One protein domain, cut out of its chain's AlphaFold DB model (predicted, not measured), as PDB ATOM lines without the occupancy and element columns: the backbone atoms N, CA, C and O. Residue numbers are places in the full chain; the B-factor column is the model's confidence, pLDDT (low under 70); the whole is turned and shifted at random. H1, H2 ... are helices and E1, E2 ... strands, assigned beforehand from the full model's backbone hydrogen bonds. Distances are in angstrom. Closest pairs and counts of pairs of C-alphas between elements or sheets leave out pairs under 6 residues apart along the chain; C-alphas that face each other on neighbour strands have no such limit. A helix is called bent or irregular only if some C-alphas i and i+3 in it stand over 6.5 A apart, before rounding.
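Overview. This is residues 5 to 152 of the 153 residues of the protein "DUF2268 domain-containing protein" of Klebsiella pneumoniae 30684/NJST258_2 (UniProt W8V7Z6). A four-stranded sheet has two helices, H1 and H2, over one face and its other face bare; H3 packs across H2 on the side away from the sheet. H4 lies at the far end of the long axis, where it meets the start of H3, and residues 137 to 145 stick out there. The printed part has 148 residues, with named elements in the order E1, H1, E2, E3, E4, H2, H3, H4; the mixed sheet runs E1, E2, E4, E3. The class is mixed, helices and strands; the whole is compact, with a radius of gyration of the C-alphas of 15.9 A, and elongated, spanning 50 by 31 by 26 A.

Along the chain. E1, residues 5 to 9, begins with C-alpha 5 at (62.907, 105.943, 142.385). H1, residues 16 to 33, is 26.2 A long. E2, residues 42 to 48, is 20.0 A; E3, residues 58 to 64, 19.5 A; E4, residues 67 to 72, 16.4 A. H2, residues 83 to 101, is 28.7 A, with a kink of 26 degrees near residue 90. H3, residues 110 to 128, is 27.1 A. H4, residues 140 to 151, is 15.9 A and ends with C-alpha 151 at (80.912, 129.511, 117.751). H1, H2 and H4 are irregular: C-alphas 17 and 20 are 7.7 A apart, 84 and 87 8.8 A, 145 and 148 7.6 A.

Arrangement. E1 and E2 are parallel, with N 7 and O 44 at 2.8 A. E2 and E4 are parallel, with N 45 and O 68 at 2.8 A. E3 and E4 form an antiparallel hairpin, with N 69 and O 61 at 2.8 A. E1, H1 and E2 make a strand-helix-strand unit, two parallel neighbour strands with a helix between, and its crossover is left-handed. H1 and H2 are on the same face of the sheet, making two layers, at heights over the sheet of 8.6 A and 8.9 A. H2 lies over E4 and E3, along the strands, at 3 degrees to E3 on the local plane; the closest C-alphas of H2 and E3 are those of Glu 94 and Cys 62, 5.7 A apart. H1 touches H2 with residues 25 to 33 alone, at a steep tilt of 58 degrees, the closest C-alphas being those of Thr 29 and Glu 88, 5.9 A apart. H2 and H3 touch at a steep tilt of 48 degrees, opposite ways; their closest C-alphas, of His 93 and Ala 120, are 4.7 A apart. H3 touches H4 with residues 110 to 112 alone, the closest C-alphas being those of Gly 111 and Met 150, 4.0 A apart. In H3 every O i to N i+4 pair is within hydrogen-bond range, against 12 of 14 in H1, 13 of 15 in H2 and 3 of 8 in H4, where 6 of 9 O i to N i+3 pairs are.

Size, cuts and confidence. The two C-alphas farthest apart, of Lys 13 and Pro 148, are 50.0 A apart. The link from H3 to H4 is long, and the printed part has no cut. The mean pLDDT of the printed part is 96.4, and no printed residue is under 70.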
ATOM      1  N   ASN A   5      62.806 107.339 141.969       98.50
ATOM      2  CA  ASN A   5      62.907 105.943 142.385       98.50
ATOM      3  C   ASN A   5      64.382 105.555 142.481       98.50
ATOM      4  O   ASN A   5      65.101 105.569 141.483       98.50
ATOM      5  N   LEU A   6      64.839 105.213 143.684       98.69
ATOM      6  CA  LEU A   6      66.222 104.812 143.920       98.69
ATOM      7  C   LEU A   6      66.370 103.286 143.853       98.69
ATOM      8  O   LEU A   6      65.766 102.556 144.640       98.69
ATOM      9  N   HIS A   7      67.234 102.814 142.958       98.69
ATOM     10  CA  HIS A   7      67.544 101.404 142.735       98.69
ATOM     11  C   HIS A   7      68.993 101.116 143.124       98.69
ATOM     12  O   HIS A   7      69.921 101.415 142.375       98.69
ATOM     13  N   ILE A   8      69.209 100.492 144.282       98.69
ATOM     14  CA  ILE A   8      70.549 100.057 144.701       98.69
ATOM     15  C   ILE A   8      70.766  98.604 144.265       98.69
ATOM     16  O   ILE A   8      70.198  97.669 144.838       98.69
ATOM     17  N   LEU A   9      71.616  98.394 143.256       98.62
ATOM     18  CA  LEU A   9      71.924  97.073 142.705       98.62
ATOM     19  C   LEU A   9      72.848  96.286 143.648       98.62
ATOM     20  O   LEU A   9      74.067  96.246 143.478       98.62
ATOM     21  N   ASN A  10      72.258  95.639 144.656       98.19
ATOM     22  CA  ASN A  10      72.992  95.002 145.755       98.19
ATOM     23  C   ASN A  10      72.828  93.469 145.846       98.19
ATOM     24  O   ASN A  10      72.990  92.880 146.914       98.19
ATOM     25  N   ALA A  11      72.541  92.778 144.739       98.00
ATOM     26  CA  ALA A  11      72.357  91.317 144.749       98.00
ATOM     27  C   ALA A  11      73.583  90.546 145.294       98.00
ATOM     28  O   ALA A  11      73.439  89.522 145.955       98.00
ATOM     29  N   GLN A  12      74.795  91.067 145.063       97.00
ATOM     30  CA  GLN A  12      76.056  90.499 145.570       97.00
ATOM     31  C   GLN A  12      76.451  91.023 146.960       97.00
ATOM     32  O   GLN A  12      77.558  90.758 147.418       97.00
ATOM     33  N   LYS A  13      75.585  91.799 147.622       97.94
ATOM     34  CA  LYS A  13      75.800  92.392 148.951       97.94
ATOM     35  C   LYS A  13      76.972  93.379 149.072       97.94
ATOM     36  O   LYS A  13      77.252  93.826 150.183       97.94
ATOM     37  N   LYS A  14      77.598  93.778 147.960       97.88
ATOM     38  CA  LYS A  14      78.736  94.718 147.907       97.88
ATOM     39  C   LYS A  14      78.433  96.117 148.454       97.88
ATOM     40  O   LYS A  14      79.347  96.796 148.887       97.88
ATOM     41  N   LEU A  15      77.175  96.549 148.430       98.19
ATOM     42  CA  LEU A  15      76.747  97.872 148.897       98.19
ATOM     43  C   LEU A  15      75.985  97.816 150.224       98.19
ATOM     44  O   LEU A  15      75.527  98.847 150.697       98.19
ATOM     45  N   THR A  16      75.850  96.638 150.845       98.12
ATOM     46  CA  THR A  16      74.979  96.443 152.021       98.12
ATOM     47  C   THR A  16      75.313  97.396 153.164       98.12
ATOM     48  O   THR A  16      74.403  97.958 153.763       98.12
ATOM     49  N   ALA A  17      76.603  97.617 153.431       97.81
ATOM     50  CA  ALA A  17      77.062  98.527 154.481       97.81
ATOM     51  C   ALA A  17      76.801 100.014 154.170       97.81
ATOM     52  O   ALA A  17      76.873 100.845 155.067       97.81
ATOM     53  N   HIS A  18      76.492 100.348 152.915       97.88
ATOM     54  CA  HIS A  18      76.357 101.720 152.425       97.88
ATOM     55  C   HIS A  18      74.934 102.057 151.965       97.88
ATOM     56  O   HIS A  18      74.685 103.199 151.594       97.88
ATOM     57  N   CYS A  19      73.998 101.098 151.973       98.06
ATOM     58  CA  CYS A  19      72.636 101.303 151.467       98.06
ATOM     59  C   CYS A  19      71.919 102.464 152.164       98.06
ATOM     60  O   CYS A  19      71.360 103.317 151.487       98.06
ATOM     61  N   GLU A  20      71.951 102.503 153.497       98.31
ATOM     62  CA  GLU A  20      71.294 103.559 154.276       98.31
ATOM     63  C   GLU A  20      71.925 104.927 153.997       98.31
ATOM     64  O   GLU A  20      71.219 105.887 153.703       98.31
ATOM     65  N   TRP A  21      73.260 104.993 153.990       98.50
ATOM     66  CA  TRP A  21      73.991 106.219 153.676       98.50
ATOM     67  C   TRP A  21      73.667 106.730 152.264       98.50
ATOM     68  O   TRP A  21      73.339 107.901 152.100       98.50
ATOM     69  N   LEU A  22      73.675 105.858 151.251       98.69
ATOM     70  CA  LEU A  22      73.285 106.208 149.881       98.69
ATOM     71  C   LEU A  22      71.836 106.695 149.810       98.69
ATOM     72  O   LEU A  22      71.550 107.689 149.149       98.69
ATOM     73  N   GLN A  23      70.921 106.003 150.490       98.62
ATOM     74  CA  GLN A  23      69.506 106.343 150.473       98.62
ATOM     75  C   GLN A  23      69.245 107.721 151.081       98.62
ATOM     76  O   GLN A  23      68.518 108.506 150.475       98.62
ATOM     77  N   ILE A  24      69.857 108.026 152.227       98.50
ATOM     78  CA  ILE A  24      69.725 109.326 152.895       98.50
ATOM     79  C   ILE A  24      70.300 110.430 152.006       98.50
ATOM     80  O   ILE A  24      69.562 111.323 151.598       98.50
ATOM     81  N   ASN A  25      71.580 110.332 151.623       98.56
ATOM     82  CA  ASN A  25      72.247 111.412 150.889       98.56
ATOM     83  C   ASN A  25      71.578 111.694 149.537       98.56
ATOM     84  O   ASN A  25      71.345 112.853 149.208       98.56
ATOM     85  N   LEU A  26      71.209 110.664 148.766       98.69
ATOM     86  CA  LEU A  26      70.574 110.868 147.460       98.69
ATOM     87  C   LEU A  26      69.132 111.387 147.594       98.69
ATOM     88  O   LEU A  26      68.734 112.276 146.844       98.69
ATOM     89  N   THR A  27      68.350 110.894 148.559       98.31
ATOM     90  CA  THR A  27      66.961 111.358 148.743       98.31
ATOM     91  C   THR A  27      66.912 112.794 149.258       98.31
ATOM     92  O   THR A  27      66.178 113.615 148.706       98.31
ATOM     93  N   ASP A  28      67.733 113.130 150.253       98.31
ATOM     94  CA  ASP A  28      67.787 114.483 150.809       98.31
ATOM     95  C   ASP A  28      68.303 115.489 149.775       98.31
ATOM     96  O   ASP A  28      67.797 116.611 149.686       98.31
ATOM     97  N   THR A  29      69.274 115.085 148.954       98.44
ATOM     98  CA  THR A  29      69.785 115.905 147.849       98.44
ATOM     99  C   THR A  29      68.716 116.149 146.788       98.44
ATOM    100  O   THR A  29      68.524 117.286 146.358       98.44
ATOM    101  N   TYR A  30      67.958 115.118 146.405       98.25
ATOM    102  CA  TYR A  30      66.850 115.258 145.459       98.25
ATOM    103  C   TYR A  30      65.782 116.243 145.963       98.25
ATOM    104  O   TYR A  30      65.331 117.111 145.213       98.25
ATOM    105  N   GLU A  31      65.411 116.170 147.245       97.25
ATOM    106  CA  GLU A  31      64.441 117.094 147.846       97.25
ATOM    107  C   GLU A  31      64.984 118.525 148.006       97.25
ATOM    108  O   GLU A  31      64.216 119.490 148.023       97.25
ATOM    109  N   GLN A  32      66.301 118.713 148.112       97.44
ATOM    110  CA  GLN A  32      66.922 120.038 148.017       97.44
ATOM    111  C   GLN A  32      66.858 120.578 146.582       97.44
ATOM    112  O   GLN A  32      66.339 121.672 146.372       97.44
ATOM    113  N   ALA A  33      67.273 119.788 145.589       97.50
ATOM    114  CA  ALA A  33      67.292 120.192 144.180       97.50
ATOM    115  C   ALA A  33      65.899 120.551 143.642       97.50
ATOM    116  O   ALA A  33      65.729 121.566 142.961       97.50
ATOM    117  N   LYS A  34      64.867 119.793 144.030       95.69
ATOM    118  CA  LYS A  34      63.466 120.060 143.661       95.69
ATOM    119  C   LYS A  34      62.928 121.417 144.105       95.69
ATOM    120  O   LYS A  34      61.916 121.862 143.566       95.69
ATOM    121  N   ARG A  35      63.546 122.060 145.100       95.25
ATOM    122  CA  ARG A  35      63.133 123.395 145.562       95.25
ATOM    123  C   ARG A  35      63.610 124.513 144.640       95.25
ATOM    124  O   ARG A  35      63.017 125.587 144.674       95.25
ATOM    125  N   LEU A  36      64.639 124.258 143.834       95.50
ATOM    126  CA  LEU A  36      65.281 125.257 142.976       95.50
ATOM    127  C   LEU A  36      64.988 125.032 141.489       95.50
ATOM    128  O   LEU A  36      64.928 125.992 140.727       95.50
ATOM    129  N   MET A  37      64.727 123.788 141.077       94.19
ATOM    130  CA  MET A  37      64.424 123.447 139.687       94.19
ATOM    131  C   MET A  37      63.289 122.412 139.603       94.19
ATOM    132  O   MET A  37      63.253 121.473 140.403       94.19
ATOM    133  N   PRO A  38      62.354 122.525 138.638       93.00
ATOM    134  CA  PRO A  38      61.355 121.489 138.405       93.00
ATOM    135  C   PRO A  38      62.024 120.229 137.845       93.00
ATOM    136  O   PRO A  38      62.414 120.177 136.682       93.00
ATOM    137  N   ILE A  39      62.129 119.193 138.674       95.12
ATOM    138  CA  ILE A  39      62.682 117.897 138.265       95.12
ATOM    139  C   ILE A  39      61.537 116.962 137.880       95.12
ATOM    140  O   ILE A  39      60.593 116.784 138.654       95.12
ATOM    141  N   HIS A  40      61.609 116.363 136.690       93.94
ATOM    142  CA  HIS A  40      60.677 115.320 136.254       93.94
ATOM    143  C   HIS A  40      60.897 114.012 137.027       93.94
ATOM    144  O   HIS A  40      61.896 113.847 137.724       93.94
ATOM    145  N   SER A  41      59.944 113.080 136.962       96.50
ATOM    146  CA  SER A  41      60.157 111.768 137.580       96.50
ATOM    147  C   SER A  41      61.309 111.035 136.892       96.50
ATOM    148  O   SER A  41      61.398 111.070 135.665       96.50
ATOM    149  N   LEU A  42      62.166 110.382 137.675       98.06
ATOM    150  CA  LEU A  42      63.334 109.664 137.170       98.06
ATOM    151  C   LEU A  42      63.706 108.462 138.041       98.06
ATOM    152  O   LEU A  42      63.368 108.397 139.228       98.06
ATOM    153  N   ASP A  43      64.465 107.549 137.449       98.75
ATOM    154  CA  ASP A  43      65.118 106.442 138.129       98.75
ATOM    155  C   ASP A  43      66.591 106.780 138.405       98.75
ATOM    156  O   ASP A  43      67.321 107.258 137.538       98.75
ATOM    157  N   VAL A  44      67.052 106.500 139.622       98.81
ATOM    158  CA  VAL A  44      68.465 106.610 140.002       98.81
ATOM    159  C   VAL A  44      68.984 105.214 140.280       98.81
ATOM    160  O   VAL A  44      68.497 104.533 141.179       98.81
ATOM    161  N   VAL A  45      69.966 104.765 139.506       98.88
ATOM    162  CA  VAL A  45      70.494 103.400 139.566       98.88
ATOM    163  C   VAL A  45      71.912 103.421 140.117       98.88
ATOM    164  O   VAL A  45      72.847 103.858 139.447       98.88
ATOM    165  N   VAL A  46      72.091 102.895 141.327       98.88
ATOM    166  CA  VAL A  46      73.395 102.805 141.990       98.88
ATOM    167  C   VAL A  46      73.973 101.403 141.821       98.88
ATOM    168  O   VAL A  46      73.335 100.410 142.179       98.88
ATOM    169  N   LYS A  47      75.209 101.306 141.322       98.69
ATOM    170  CA  LYS A  47      75.944 100.041 141.181       98.69
ATOM    171  C   LYS A  47      77.335 100.103 141.801       98.69
ATOM    172  O   LYS A  47      78.015 101.123 141.736       98.69
ATOM    173  N   ALA A  48      77.796  98.967 142.321       98.56
ATOM    174  CA  ALA A  48      79.195  98.807 142.704       98.56
ATOM    175  C   ALA A  48      80.089  98.703 141.452       98.56
ATOM    176  O   ALA A  48      79.765  97.962 140.519       98.56
ATOM    177  N   GLY A  49      81.232  99.387 141.431       98.19
ATOM    178  CA  GLY A  49      82.203  99.297 140.341       98.19
ATOM    179  C   GLY A  49      83.509 100.029 140.638       98.19
ATOM    180  O   GLY A  49      83.575 100.836 141.550       98.19
ATOM    181  N   LYS A  50      84.554  99.727 139.860       97.62
ATOM    182  CA  LYS A  50      85.896 100.325 140.014       97.62
ATOM    183  C   LYS A  50      86.148 101.542 139.120       97.62
ATOM    184  O   LYS A  50      87.148 102.223 139.296       97.62
ATOM    185  N   PHE A  51      85.266 101.799 138.156       97.69
ATOM    186  CA  PHE A  51      85.343 102.982 137.303       97.69
ATOM    187  C   PHE A  51      84.673 104.155 138.022       97.69
ATOM    188  O   PHE A  51      83.460 104.339 137.930       97.69
ATOM    189  N   VAL A  52      85.474 104.859 138.816       98.38
ATOM    190  CA  VAL A  52      85.082 105.984 139.667       98.38
ATOM    191  C   VAL A  52      86.173 107.049 139.628       98.38
ATOM    192  O   VAL A  52      87.304 106.746 139.247       98.38
ATOM    193  N   ILE A  53      85.865 108.270 140.067       97.69
ATOM    194  CA  ILE A  53      86.897 109.280 140.329       97.69
ATOM    195  C   ILE A  53      87.677 108.830 141.577       97.69
ATOM    196  O   ILE A  53      87.054 108.684 142.637       97.69
ATOM    197  N   PRO A  54      88.996 108.559 141.500       96.75
ATOM    198  CA  PRO A  54      89.752 107.969 142.609       96.75
ATOM    199  C   PRO A  54      89.661 108.760 143.916       96.75
ATOM    200  O   PRO A  54      89.531 108.160 144.981       96.75
ATOM    201  N   GLU A  55      89.659 110.086 143.824       96.75
ATOM    202  CA  GLU A  55      89.610 111.029 144.943       96.75
ATOM    203  C   GLU A  55      88.231 111.094 145.611       96.75
ATOM    204  O   GLU A  55      88.125 111.604 146.721       96.75
ATOM    205  N   LYS A  56      87.182 110.582 144.955       97.50
ATOM    206  CA  LYS A  56      85.791 110.643 145.437       97.50
ATOM    207  C   LYS A  56      85.177 109.271 145.698       97.50
ATOM    208  O   LYS A  56      84.245 109.150 146.480       97.50
ATOM    209  N   GLY A  57      85.671 108.223 145.041       98.31
ATOM    210  CA  GLY A  57      85.129 106.868 145.148       98.31
ATOM    211  C   GLY A  57      83.772 106.668 144.466       98.31
ATOM    212  O   GLY A  57      83.163 105.612 144.631       98.31
ATOM    213  N   HIS A  58      83.305 107.643 143.684       98.69
ATOM    214  CA  HIS A  58      82.070 107.562 142.905       98.69
ATOM    215  C   HIS A  58      82.177 108.298 141.559       98.69
ATOM    216  O   HIS A  58      83.169 108.976 141.282       98.69
ATOM    217  N   LEU A  59      81.188 108.076 140.693       98.25
ATOM    218  CA  LEU A  59      81.005 108.736 139.400       98.25
ATOM    219  C   LEU A  59      79.513 108.744 139.032       98.25
ATOM    220  O   LEU A  59      78.841 107.717 139.188       98.25
ATOM    221  N   GLY A  60      79.034 109.875 138.512       98.44
ATOM    222  CA  GLY A  60      77.701 110.053 137.932       98.44
ATOM    223  C   GLY A  60      77.692 109.917 136.414       98.44
ATOM    224  O   GLY A  60      78.729 110.050 135.764       98.44
ATOM    225  N   PHE A  61      76.530 109.577 135.863       98.44
ATOM    226  CA  PHE A  61      76.292 109.572 134.426       98.44
ATOM    227  C   PHE A  61      74.795 109.650 134.100       98.44
ATOM    228  O   PHE A  61      74.031 108.746 134.454       98.44
ATOM    229  N   CYS A  62      74.387 110.680 133.362       98.44
ATOM    230  CA  CYS A  62      73.027 110.865 132.859       98.44
ATOM    231  C   CYS A  62      72.990 110.859 131.312       98.44
ATOM    232  O   CYS A  62      73.186 111.899 130.678       98.44
ATOM    233  N   PRO A  63      72.747 109.697 130.670       96.69
ATOM    234  CA  PRO A  63      72.751 109.591 129.207       96.69
ATOM    235  C   PRO A  63      71.508 110.175 128.534       96.69
ATOM    236  O   PRO A  63      71.543 110.445 127.337       96.69
ATOM    237  N   GLU A  64      70.402 110.298 129.266       96.75
ATOM    238  CA  GLU A  64      69.107 110.706 128.734       96.75
ATOM    239  C   GLU A  64      68.185 111.209 129.851       96.75
ATOM    240  O   GLU A  64      68.477 111.088 131.044       96.75
ATOM    241  N   ALA A  65      67.031 111.751 129.465       95.88
ATOM    242  CA  ALA A  65      66.007 112.148 130.417       95.88
ATOM    243  C   ALA A  65      65.459 110.935 131.184       95.88
ATOM    244  O   ALA A  65      65.153 109.897 130.604       95.88
ATOM    245  N   GLY A  66      65.241 111.103 132.488       96.88
ATOM    246  CA  GLY A  66      64.531 110.117 133.306       96.88
ATOM    247  C   GLY A  66      65.398 109.012 133.912       96.88
ATOM    248  O   GLY A  66      64.864 108.219 134.683       96.88
ATOM    249  N   VAL A  67      66.710 108.975 133.656       98.44
ATOM    250  CA  VAL A  67      67.615 108.028 134.324       98.44
ATOM    251  C   VAL A  67      68.971 108.643 134.663       98.44
ATOM    252  O   VAL A  67      69.578 109.354 133.864       98.44
ATOM    253  N   ILE A  68      69.465 108.334 135.861       98.81
ATOM    254  CA  ILE A  68      70.830 108.640 136.297       98.81
ATOM    255  C   ILE A  68      71.484 107.353 136.786       98.81
ATOM    256  O   ILE A  68      70.918 106.614 137.595       98.81
ATOM    257  N   TYR A  69      72.705 107.103 136.330       98.88
ATOM    258  CA  TYR A  69      73.546 106.015 136.803       98.88
ATOM    259  C   TYR A  69      74.613 106.548 137.749       98.88
ATOM    260  O   TYR A  69      75.325 107.495 137.431       98.88
ATOM    261  N   ILE A  70      74.772 105.887 138.892       98.88
ATOM    262  CA  ILE A  70      75.835 106.179 139.850       98.88
ATOM    263  C   ILE A  70      76.672 104.916 140.025       98.88
ATOM    264  O   ILE A  70      76.171 103.857 140.414       98.88
ATOM    265  N   THR A  71      77.966 105.014 139.734       98.88
ATOM    266  CA  THR A  71      78.933 103.966 140.078       98.88
ATOM    267  C   THR A  71      79.647 104.358 141.358       98.88
ATOM    268  O   THR A  71      80.171 105.462 141.450       98.88
ATOM    269  N   VAL A  72      79.695 103.450 142.329       98.75
ATOM    270  CA  VAL A  72      80.415 103.646 143.592       98.75
ATOM    271  C   VAL A  72      81.395 102.507 143.835       98.75
ATOM    272  O   VAL A  72      81.098 101.350 143.523       98.75
ATOM    273  N   ASP A  73      82.554 102.815 144.406       98.56
ATOM    274  CA  ASP A  73      83.518 101.813 144.848       98.56
ATOM    275  C   ASP A  73      83.479 101.695 146.381       98.56
ATOM    276  O   ASP A  73      84.074 102.534 147.060       98.56
ATOM    277  N   PRO A  74      82.826 100.662 146.950       97.94
ATOM    278  CA  PRO A  74      82.734 100.495 148.404       97.94
ATOM    279  C   PRO A  74      84.096 100.261 149.077       97.94
ATOM    280  O   PRO A  74      84.235 100.491 150.272       97.94
ATOM    281  N   GLU A  75      85.115  99.843 148.319       97.69
ATOM    282  CA  GLU A  75      86.471  99.638 148.842       97.69
ATOM    283  C   GLU A  75      87.344 100.896 148.722       97.69
ATOM    284  O   GLU A  75      88.486 100.909 149.187       97.69
ATOM    285  N   ASN A  76      86.859 101.950 148.058       98.25
ATOM    286  CA  ASN A  76      87.611 103.188 147.933       98.25
ATOM    287  C   ASN A  76      87.502 103.987 149.238       98.25
ATOM    288  O   ASN A  76      86.416 104.357 149.681       98.25
ATOM    289  N   SER A  77      88.656 104.307 149.827       96.75
ATOM    290  CA  SER A  77      88.732 105.020 151.106       96.75
ATOM    291  C   SER A  77      88.125 106.428 151.094       96.75
ATOM    292  O   SER A  77      87.888 106.970 152.168       96.75
ATOM    293  N   ALA A  78      87.905 107.035 149.925       97.25
ATOM    294  CA  ALA A  78      87.271 108.341 149.782       97.25
ATOM    295  C   ALA A  78      85.736 108.280 149.764       97.25
ATOM    296  O   ALA A  78      85.090 109.252 150.147       97.25
ATOM    297  N   PHE A  79      85.148 107.138 149.388       97.19
ATOM    298  CA  PHE A  79      83.729 107.045 149.034       97.19
ATOM    299  C   PHE A  79      82.782 107.597 150.112       97.19
ATOM    300  O   PHE A  79      82.013 108.515 149.851       97.19
ATOM    301  N   CYS A  80      82.864 107.083 151.340       95.81
ATOM    302  CA  CYS A  80      82.023 107.555 152.445       95.81
ATOM    303  C   CYS A  80      82.672 108.657 153.294       95.81
ATOM    304  O   CYS A  80      82.038 109.118 154.240       95.81
ATOM    305  N   LYS A  81      83.907 109.085 152.984       97.19
ATOM    306  CA  LYS A  81      84.453 110.314 153.590       97.19
ATOM    307  C   LYS A  81      83.652 111.521 153.127       97.19
ATOM    308  O   LYS A  81      83.364 112.398 153.930       97.19
ATOM    309  N   ASN A  82      83.241 111.486 151.857       96.56
ATOM    310  CA  ASN A  82      82.355 112.463 151.247       96.56
ATOM    311  C   ASN A  82      82.808 113.911 151.475       96.56
ATOM    312  O   ASN A  82      82.014 114.788 151.825       96.56
ATOM    313  N   ASP A  83      84.109 114.140 151.303       95.50
ATOM    314  CA  ASP A  83      84.716 115.445 151.525       95.50
ATOM    315  C   ASP A  83      83.986 116.505 150.686       95.50
ATOM    316  O   ASP A  83      83.707 116.300 149.504       95.50
ATOM    317  N   ALA A  84      83.632 117.623 151.325       94.81
ATOM    318  CA  ALA A  84      82.910 118.736 150.706       94.81
ATOM    319  C   ALA A  84      81.611 118.342 149.963       94.81
ATOM    320  O   ALA A  84      81.298 118.929 148.929       94.81
ATOM    321  N   HIS A  85      80.845 117.374 150.484       97.38
ATOM    322  CA  HIS A  85      79.572 116.929 149.889       97.38
ATOM    323  C   HIS A  85      79.728 116.359 148.472       97.38
ATOM    324  O   HIS A  85      78.910 116.596 147.582       97.38
ATOM    325  N   SER A  86      80.831 115.649 148.226       97.50
ATOM    326  CA  SER A  86      81.203 115.188 146.888       97.50
ATOM    327  C   SER A  86      80.114 114.377 146.167       97.50
ATOM    328  O   SER A  86      79.970 114.529 144.953       97.50
ATOM    329  N   ILE A  87      79.365 113.510 146.868       98.56
ATOM    330  CA  ILE A  87      78.332 112.667 146.248       98.56
ATOM    331  C   ILE A  87      77.077 113.475 145.941       98.56
ATOM    332  O   ILE A  87      76.489 113.294 144.878       98.56
ATOM    333  N   GLU A  88      76.693 114.387 146.833       98.62
ATOM    334  CA  GLU A  88      75.539 115.257 146.653       98.62
ATOM    335  C   GLU A  88      75.788 116.218 145.492       98.62
ATOM    336  O   GLU A  88      74.951 116.320 144.598       98.62
ATOM    337  N   ARG A  89      76.978 116.835 145.447       98.50
ATOM    338  CA  ARG A  89      77.422 117.726 144.366       98.50
ATOM    339  C   ARG A  89      77.418 117.050 143.000       98.50
ATOM    340  O   ARG A  89      76.909 117.621 142.038       98.50
ATOM    341  N   MET A  90      77.968 115.838 142.917       98.44
ATOM    342  CA  MET A  90      77.924 115.043 141.688       98.44
ATOM    343  C   MET A  90      76.477 114.699 141.325       98.44
ATOM    344  O   MET A  90      76.079 114.825 140.172       98.44
ATOM    345  N   PHE A  91      75.655 114.312 142.299       98.75
ATOM    346  CA  PHE A  91      74.287 113.915 142.008       98.75
ATOM    347  C   PHE A  91      73.432 115.082 141.494       98.75
ATOM    348  O   PHE A  91      72.652 114.893 140.563       98.75
ATOM    349  N   VAL A  92      73.596 116.298 142.027       98.38
ATOM    350  CA  VAL A  92      72.879 117.472 141.498       98.38
ATOM    351  C   VAL A  92      73.373 117.916 140.126       98.38
ATOM    352  O   VAL A  92      72.553 118.382 139.335       98.38
ATOM    353  N   HIS A  93      74.656 117.708 139.813       98.62
ATOM    354  CA  HIS A  93      75.190 117.881 138.457       98.62
ATOM    355  C   HIS A  93      74.434 116.982 137.468       98.62
ATOM    356  O   HIS A  93      73.877 117.452 136.477       98.62
ATOM    357  N   GLU A  94      74.282 115.698 137.802       98.75
ATOM    358  CA  GLU A  94      73.530 114.754 136.969       98.75
ATOM    359  C   GLU A  94      72.020 115.036 136.937       98.75
ATOM    360  O   GLU A  94      71.379 114.862 135.901       98.75
ATOM    361  N   LEU A  95      71.419 115.507 138.038       98.44
ATOM    362  CA  LEU A  95      70.018 115.949 138.039       98.44
ATOM    363  C   LEU A  95      69.804 117.132 137.095       98.44
ATOM    364  O   LEU A  95      68.777 117.192 136.414       98.44
ATOM    365  N   HIS A  96      70.767 118.051 137.025       98.31
ATOM    366  CA  HIS A  96      70.729 119.148 136.071       98.31
ATOM    367  C   HIS A  96      70.768 118.631 134.627       98.31
ATOM    368  O   HIS A  96      69.938 119.046 133.813       98.31
ATOM    369  N   HIS A  97      71.633 117.660 134.311       98.44
ATOM    370  CA  HIS A  97      71.601 116.993 133.005       98.44
ATOM    371  C   HIS A  97      70.258 116.314 132.725       98.44
ATOM    372  O   HIS A  97      69.695 116.516 131.649       98.44
ATOM    373  N   ALA A  98      69.696 115.579 133.687       98.00
ATOM    374  CA  ALA A  98      68.416 114.892 133.521       98.00
ATOM    375  C   ALA A  98      67.276 115.862 133.175       98.00
ATOM    376  O   ALA A  98      66.454 115.568 132.305       98.00
ATOM    377  N   VAL A  99      67.234 117.038 133.816       97.12
ATOM    378  CA  VAL A  99      66.269 118.090 133.461       97.12
ATOM    379  C   VAL A  99      66.587 118.677 132.093       97.12
ATOM    380  O   VAL A  99      65.692 118.806 131.258       97.12
ATOM    381  N   ARG A 100      67.853 118.978 131.810       97.00
ATOM    382  CA  ARG A 100      68.258 119.553 130.525       97.00
ATOM    383  C   ARG A 100      67.919 118.646 129.337       97.00
ATOM    384  O   ARG A 100      67.480 119.155 128.306       97.00
ATOM    385  N   TRP A 101      68.032 117.327 129.495       97.56
ATOM    386  CA  TRP A 101      67.627 116.337 128.493       97.56
ATOM    387  C   TRP A 101      66.144 116.415 128.112       97.56
ATOM    388  O   TRP A 101      65.790 116.039 126.999       97.56
ATOM    389  N   THR A 102      65.276 116.929 128.990       94.38
ATOM    390  CA  THR A 102      63.853 117.163 128.666       94.38
ATOM    391  C   THR A 102      63.594 118.465 127.907       94.38
ATOM    392  O   THR A 102      62.489 118.674 127.409       94.38
ATOM    393  N   GLY A 103      64.600 119.336 127.816       93.56
ATOM    394  CA  GLY A 103      64.548 120.598 127.087       93.56
ATOM    395  C   GLY A 103      65.542 120.612 125.922       93.56
ATOM    396  O   GLY A 103      65.352 119.872 124.960       93.56
ATOM    397  N   PRO A 104      66.586 121.461 125.964       93.94
ATOM    398  CA  PRO A 104      67.508 121.642 124.840       93.94
ATOM    399  C   PRO A 104      68.437 120.443 124.582       93.94
ATOM    400  O   PRO A 104      69.133 120.432 123.572       93.94
ATOM    401  N   GLY A 105      68.473 119.447 125.472       95.81
ATOM    402  CA  GLY A 105      69.414 118.336 125.375       95.81
ATOM    403  C   GLY A 105      70.828 118.704 125.835       95.81
ATOM    404  O   GLY A 105      71.107 119.827 126.262       95.81
ATOM    405  N   TYR A 106      71.727 117.724 125.773       95.88
ATOM    406  CA  TYR A 106      73.118 117.873 126.211       95.88
ATOM    407  C   TYR A 106      73.935 118.832 125.334       95.88
ATOM    408  O   TYR A 106      74.738 119.605 125.847       95.88
ATOM    409  N   GLY A 107      73.690 118.830 124.024       94.81
ATOM    410  CA  GLY A 107      74.455 119.601 123.045       94.81
ATOM    411  C   GLY A 107      75.146 118.707 122.019       94.81
ATOM    412  O   GLY A 107      75.476 117.552 122.286       94.81
ATOM    413  N   SER A 108      75.330 119.257 120.828       94.38
ATOM    414  CA  SER A 108      75.945 118.629 119.658       94.38
ATOM    415  C   SER A 108      77.219 119.344 119.198       94.38
ATOM    416  O   SER A 108      78.038 118.740 118.504       94.38
ATOM    417  N   THR A 109      77.418 120.594 119.624       94.94
ATOM    418  CA  THR A 109      78.631 121.380 119.366       94.94
ATOM    419  C   THR A 109      79.448 121.580 120.644       94.94
ATOM    420  O   THR A 109      78.951 121.408 121.758       94.94
ATOM    421  N   LEU A 110      80.722 121.966 120.506       93.94
ATOM    422  CA  LEU A 110      81.585 122.234 121.660       93.94
ATOM    423  C   LEU A 110      81.008 123.344 122.553       93.94
ATOM    424  O   LEU A 110      81.026 123.215 123.776       93.94
ATOM    425  N   GLY A 111      80.475 124.411 121.950       93.94
ATOM    426  CA  GLY A 111      79.855 125.515 122.684       93.94
ATOM    427  C   GLY A 111      78.626 125.072 123.477       93.94
ATOM    428  O   GLY A 111      78.493 125.414 124.652       93.94
ATOM    429  N   GLU A 112      77.758 124.254 122.875       95.44
ATOM    430  CA  GLU A 112      76.567 123.729 123.551       95.44
ATOM    431  C   GLU A 112      76.923 122.831 124.741       95.44
ATOM    432  O   GLU A 112      76.321 122.962 125.808       95.44
ATOM    433  N   VAL A 113      77.927 121.963 124.578       95.25
ATOM    434  CA  VAL A 113      78.394 121.067 125.648       95.25
ATOM    435  C   VAL A 113      79.032 121.859 126.789       95.25
ATOM    436  O   VAL A 113      78.729 121.589 127.946       95.25
ATOM    437  N   LEU A 114      79.838 122.885 126.500       94.12
ATOM    438  CA  LEU A 114      80.410 123.749 127.543       94.12
ATOM    439  C   LEU A 114      79.335 124.477 128.352       94.12
ATOM    440  O   LEU A 114      79.459 124.596 129.568       94.12
ATOM    441  N   VAL A 115      78.263 124.933 127.697       94.94
ATOM    442  CA  VAL A 115      77.109 125.515 128.393       94.94
ATOM    443  C   VAL A 115      76.390 124.457 129.234       94.94
ATOM    444  O   VAL A 115      76.001 124.749 130.361       94.94
ATOM    445  N   SER A 116      76.211 123.240 128.716       96.88
ATOM    446  CA  SER A 116      75.569 122.141 129.447       96.88
ATOM    447  C   SER A 116      76.331 121.769 130.722       96.88
ATOM    448  O   SER A 116      75.738 121.791 131.803       96.88
ATOM    449  N   GLU A 117      77.634 121.501 130.607       97.00
ATOM    450  CA  GLU A 117      78.511 121.165 131.737       97.00
ATOM    451  C   GLU A 117      78.653 122.331 132.715       97.00
ATOM    452  O   GLU A 117      78.500 122.155 133.921       97.00
ATOM    453  N   GLY A 118      78.878 123.545 132.203       96.44
ATOM    454  CA  GLY A 118      79.045 124.733 133.033       96.44
ATOM    455  C   GLY A 118      77.802 125.048 133.865       96.44
ATOM    456  O   GLY A 118      77.922 125.356 135.046       96.44
ATOM    457  N   LEU A 119      76.600 124.933 133.288       97.12
ATOM    458  CA  LEU A 119      75.354 125.129 134.036       97.12
ATOM    459  C   LEU A 119      75.136 124.041 135.096       97.12
ATOM    460  O   LEU A 119      74.680 124.361 136.192       97.12
ATOM    461  N   ALA A 120      75.477 122.783 134.799       98.12
ATOM    462  CA  ALA A 120      75.371 121.690 135.763       98.12
ATOM    463  C   ALA A 120      76.323 121.884 136.960       98.12
ATOM    464  O   ALA A 120      75.881 121.798 138.111       98.12
ATOM    465  N   GLY A 121      77.579 122.265 136.701       97.62
ATOM    466  CA  GLY A 121      78.554 122.604 137.744       97.62
ATOM    467  C   GLY A 121      78.133 123.828 138.565       97.62
ATOM    468  O   GLY A 121      78.141 123.802 139.797       97.62
ATOM    469  N   HIS A 122      77.645 124.885 137.903       97.19
ATOM    470  CA  HIS A 122      77.116 126.066 138.591       97.19
ATOM    471  C   HIS A 122      75.911 125.747 139.485       97.19
ATOM    472  O   HIS A 122      75.851 126.247 140.607       97.19
ATOM    473  N   PHE A 123      74.983 124.901 139.031       97.88
ATOM    474  CA  PHE A 123      73.851 124.457 139.846       97.88
ATOM    475  C   PHE A 123      74.315 123.668 141.079       97.88
ATOM    476  O   PHE A 123      73.771 123.830 142.170       97.88
ATOM    477  N   SER A 124      75.370 122.861 140.938       97.94
ATOM    478  CA  SER A 124      75.987 122.156 142.066       97.94
ATOM    479  C   SER A 124      76.517 123.108 143.142       97.94
ATOM    480  O   SER A 124      76.238 122.931 144.333       97.94
ATOM    481  N   ILE A 125      77.209 124.169 142.718       97.19
ATOM    482  CA  ILE A 125      77.713 125.228 143.602       97.19
ATOM    483  C   ILE A 125      76.559 126.015 144.238       97.19
ATOM    484  O   ILE A 125      76.638 126.364 145.414       97.19
ATOM    485  N   GLU A 126      75.474 126.278 143.506       97.38
ATOM    486  CA  GLU A 126      74.302 126.976 144.047       97.38
ATOM    487  C   GLU A 126      73.688 126.229 145.244       97.38
ATOM    488  O   GLU A 126      73.318 126.860 146.235       97.38
ATOM    489  N   LEU A 127      73.618 124.894 145.186       97.38
ATOM    490  CA  LEU A 127      73.046 124.087 146.267       97.38
ATOM    491  C   LEU A 127      73.997 123.861 147.442       97.38
ATOM    492  O   LEU A 127      73.569 123.936 148.593       97.38
ATOM    493  N   PHE A 128      75.261 123.539 147.164       96.88
ATOM    494  CA  PHE A 128      76.192 123.038 148.183       96.88
ATOM    495  C   PHE A 128      77.381 123.965 148.459       96.88
ATOM    496  O   PHE A 128      78.226 123.649 149.298       96.88
ATOM    497  N   GLY A 129      77.449 125.127 147.805       95.62
ATOM    498  CA  GLY A 129      78.548 126.081 147.951       95.62
ATOM    499  C   GLY A 129      79.868 125.515 147.435       95.62
ATOM    500  O   GLY A 129      79.876 124.747 146.483       95.62
ATOM    501  N   GLY A 130      80.987 125.870 148.070       93.88
ATOM    502  CA  GLY A 130      82.315 125.334 147.751       93.88
ATOM    503  C   GLY A 130      82.943 125.884 146.467       93.88
ATOM    504  O   GLY A 130      82.335 126.654 145.726       93.88
ATOM    505  N   GLU A 131      84.188 125.482 146.226       94.50
ATOM    506  CA  GLU A 131      84.912 125.831 145.000       94.50
ATOM    507  C   GLU A 131      84.434 124.968 143.819       94.50
ATOM    508  O   GLU A 131      83.912 123.866 144.039       94.50
ATOM    509  N   PRO A 132      84.606 125.432 142.568       94.00
ATOM    510  CA  PRO A 132      84.410 124.587 141.400       94.00
ATOM    511  C   PRO A 132      85.344 123.376 141.427       94.00
ATOM    512  O   PRO A 132      86.442 123.408 141.990       94.00
ATOM    513  N   GLU A 133      84.921 122.302 140.778       93.31
ATOM    514  CA  GLU A 133      85.759 121.129 140.586       93.31
ATOM    515  C   GLU A 133      86.999 121.474 139.741       93.31
ATOM    516  O   GLU A 133      86.962 122.391 138.912       93.31
ATOM    517  N   PRO A 134      88.113 120.729 139.872       90.69
ATOM    518  CA  PRO A 134      89.336 121.034 139.128       90.69
ATOM    519  C   PRO A 134      89.149 121.088 137.603       90.69
ATOM    520  O   PRO A 134      89.839 121.845 136.925       90.69
ATOM    521  N   TRP A 135      88.213 120.305 137.055       88.75
ATOM    522  CA  TRP A 135      87.881 120.293 135.623       88.75
ATOM    523  C   TRP A 135      86.917 121.410 135.196       88.75
ATOM    524  O   TRP A 135      86.773 121.654 134.002       88.75
ATOM    525  N   GLU A 136      86.293 122.110 136.144       91.50
ATOM    526  CA  GLU A 136      85.438 123.280 135.900       91.50
ATOM    527  C   GLU A 136      86.253 124.585 135.885       91.50
ATOM    528  O   GLU A 136      85.765 125.627 135.451       91.50
ATOM    529  N   SER A 137      87.517 124.535 136.324       88.06
ATOM    530  CA  SER A 137      88.424 125.684 136.423       88.06
ATOM    531  C   SER A 137      89.578 125.579 135.422       88.06
ATOM    532  O   SER A 137      90.696 125.195 135.765       88.06
ATOM    533  N   LEU A 138      89.315 125.928 134.163       86.31
ATOM    534  CA  LEU A 138      90.317 125.927 133.091       86.31
ATOM    535  C   LEU A 138      90.895 127.329 132.850       86.31
ATOM    536  O   LEU A 138      90.179 128.330 132.852       86.31
ATOM    537  N   HIS A 139      92.201 127.405 132.578       90.12
ATOM    538  CA  HIS A 139      92.843 128.655 132.165       90.12
ATOM    539  C   HIS A 139      92.389 129.072 130.759       90.12
ATOM    540  O   HIS A 139      92.263 128.233 129.864       90.12
ATOM    541  N   SER A 140      92.221 130.381 130.538       87.06
ATOM    542  CA  SER A 140      91.804 130.944 129.242       87.06
ATOM    543  C   SER A 140      92.664 130.456 128.082       87.06
ATOM    544  O   SER A 140      92.140 130.122 127.024       87.06
ATOM    545  N   ASP A 141      93.972 130.345 128.297       93.75
ATOM    546  CA  ASP A 141      94.939 129.968 127.266       93.75
ATOM    547  C   ASP A 141      94.759 128.508 126.811       93.75
ATOM    548  O   ASP A 141      95.118 128.154 125.691       93.75
ATOM    549  N   THR A 142      94.157 127.658 127.654       90.56
ATOM    550  CA  THR A 142      93.781 126.280 127.301       90.56
ATOM    551  C   THR A 142      92.565 126.249 126.377       90.56
ATOM    552  O   THR A 142      92.475 125.384 125.508       90.56
ATOM    553  N   ILE A 143      91.637 127.193 126.549       88.88
ATOM    554  CA  ILE A 143      90.358 127.225 125.834       88.88
ATOM    555  C   ILE A 143      90.447 128.048 124.540       88.88
ATOM    556  O   ILE A 143      89.813 127.704 123.544       88.88
ATOM    557  N   GLN A 144      91.266 129.102 124.521       93.00
ATOM    558  CA  GLN A 144      91.368 130.063 123.419       93.00
ATOM    559  C   GLN A 144      91.574 129.437 122.023       93.00
ATOM    560  O   GLN A 144      90.931 129.908 121.080       93.00
ATOM    561  N   PRO A 145      92.389 128.375 121.841       95.56
ATOM    562  CA  PRO A 145      92.540 127.722 120.537       95.56
ATOM    563  C   PRO A 145      91.246 127.112 119.979       95.56
ATOM    564  O   PRO A 145      91.166 126.872 118.776       95.56
ATOM    565  N   TYR A 146      90.255 126.861 120.839       93.25
ATOM    566  CA  TYR A 146      88.985 126.224 120.497       93.25
ATOM    567  C   TYR A 146      87.826 127.214 120.312       93.25
ATOM    568  O   TYR A 146      86.707 126.797 120.022       93.25
ATOM    569  N   TYR A 147      88.060 128.521 120.479       92.94
ATOM    570  CA  TYR A 147      87.008 129.534 120.347       92.94
ATOM    571  C   TYR A 147      86.260 129.484 119.006       92.94
ATOM    572  O   TYR A 147      85.036 129.595 119.042       92.94
ATOM    573  N   PRO A 148      86.912 129.285 117.841       94.12
ATOM    574  CA  PRO A 148      86.179 129.130 116.588       94.12
ATOM    575  C   PRO A 148      85.156 127.984 116.643       94.12
ATOM    576  O   PRO A 148      83.997 128.191 116.311       94.12
ATOM    577  N   GLN A 149      85.548 126.825 117.180       92.56
ATOM    578  CA  GLN A 149      84.705 125.630 117.300       92.56
ATOM    579  C   GLN A 149      83.566 125.792 118.317       92.56
ATOM    580  O   GLN A 149      82.595 125.041 118.285       92.56
ATOM    581  N   MET A 150      83.678 126.741 119.248       91.06
ATOM    582  CA  MET A 150      82.596 127.071 120.184       91.06
ATOM    583  C   MET A 150      81.497 127.910 119.541       91.06
ATOM    584  O   MET A 150      80.377 127.919 120.042       91.06
ATOM    585  N   LEU A 151      81.833 128.641 118.477       89.06
ATOM    586  CA  LEU A 151      80.912 129.511 117.751       89.06
ATOM    587  C   LEU A 151      80.247 128.803 116.567       89.06
ATOM    588  O   LEU A 151      79.301 129.349 116.002       89.06
ATOM    589  N   ASP A 152      80.729 127.614 116.206       81.69
ATOM    590  CA  ASP A 152      80.095 126.755 115.214       81.69
ATOM    591  C   ASP A 152      78.739 126.272 115.768       81.69
ATOM    592  O   ASP A 152      78.679 125.574 116.788       81.69
TER     593      ASP A 152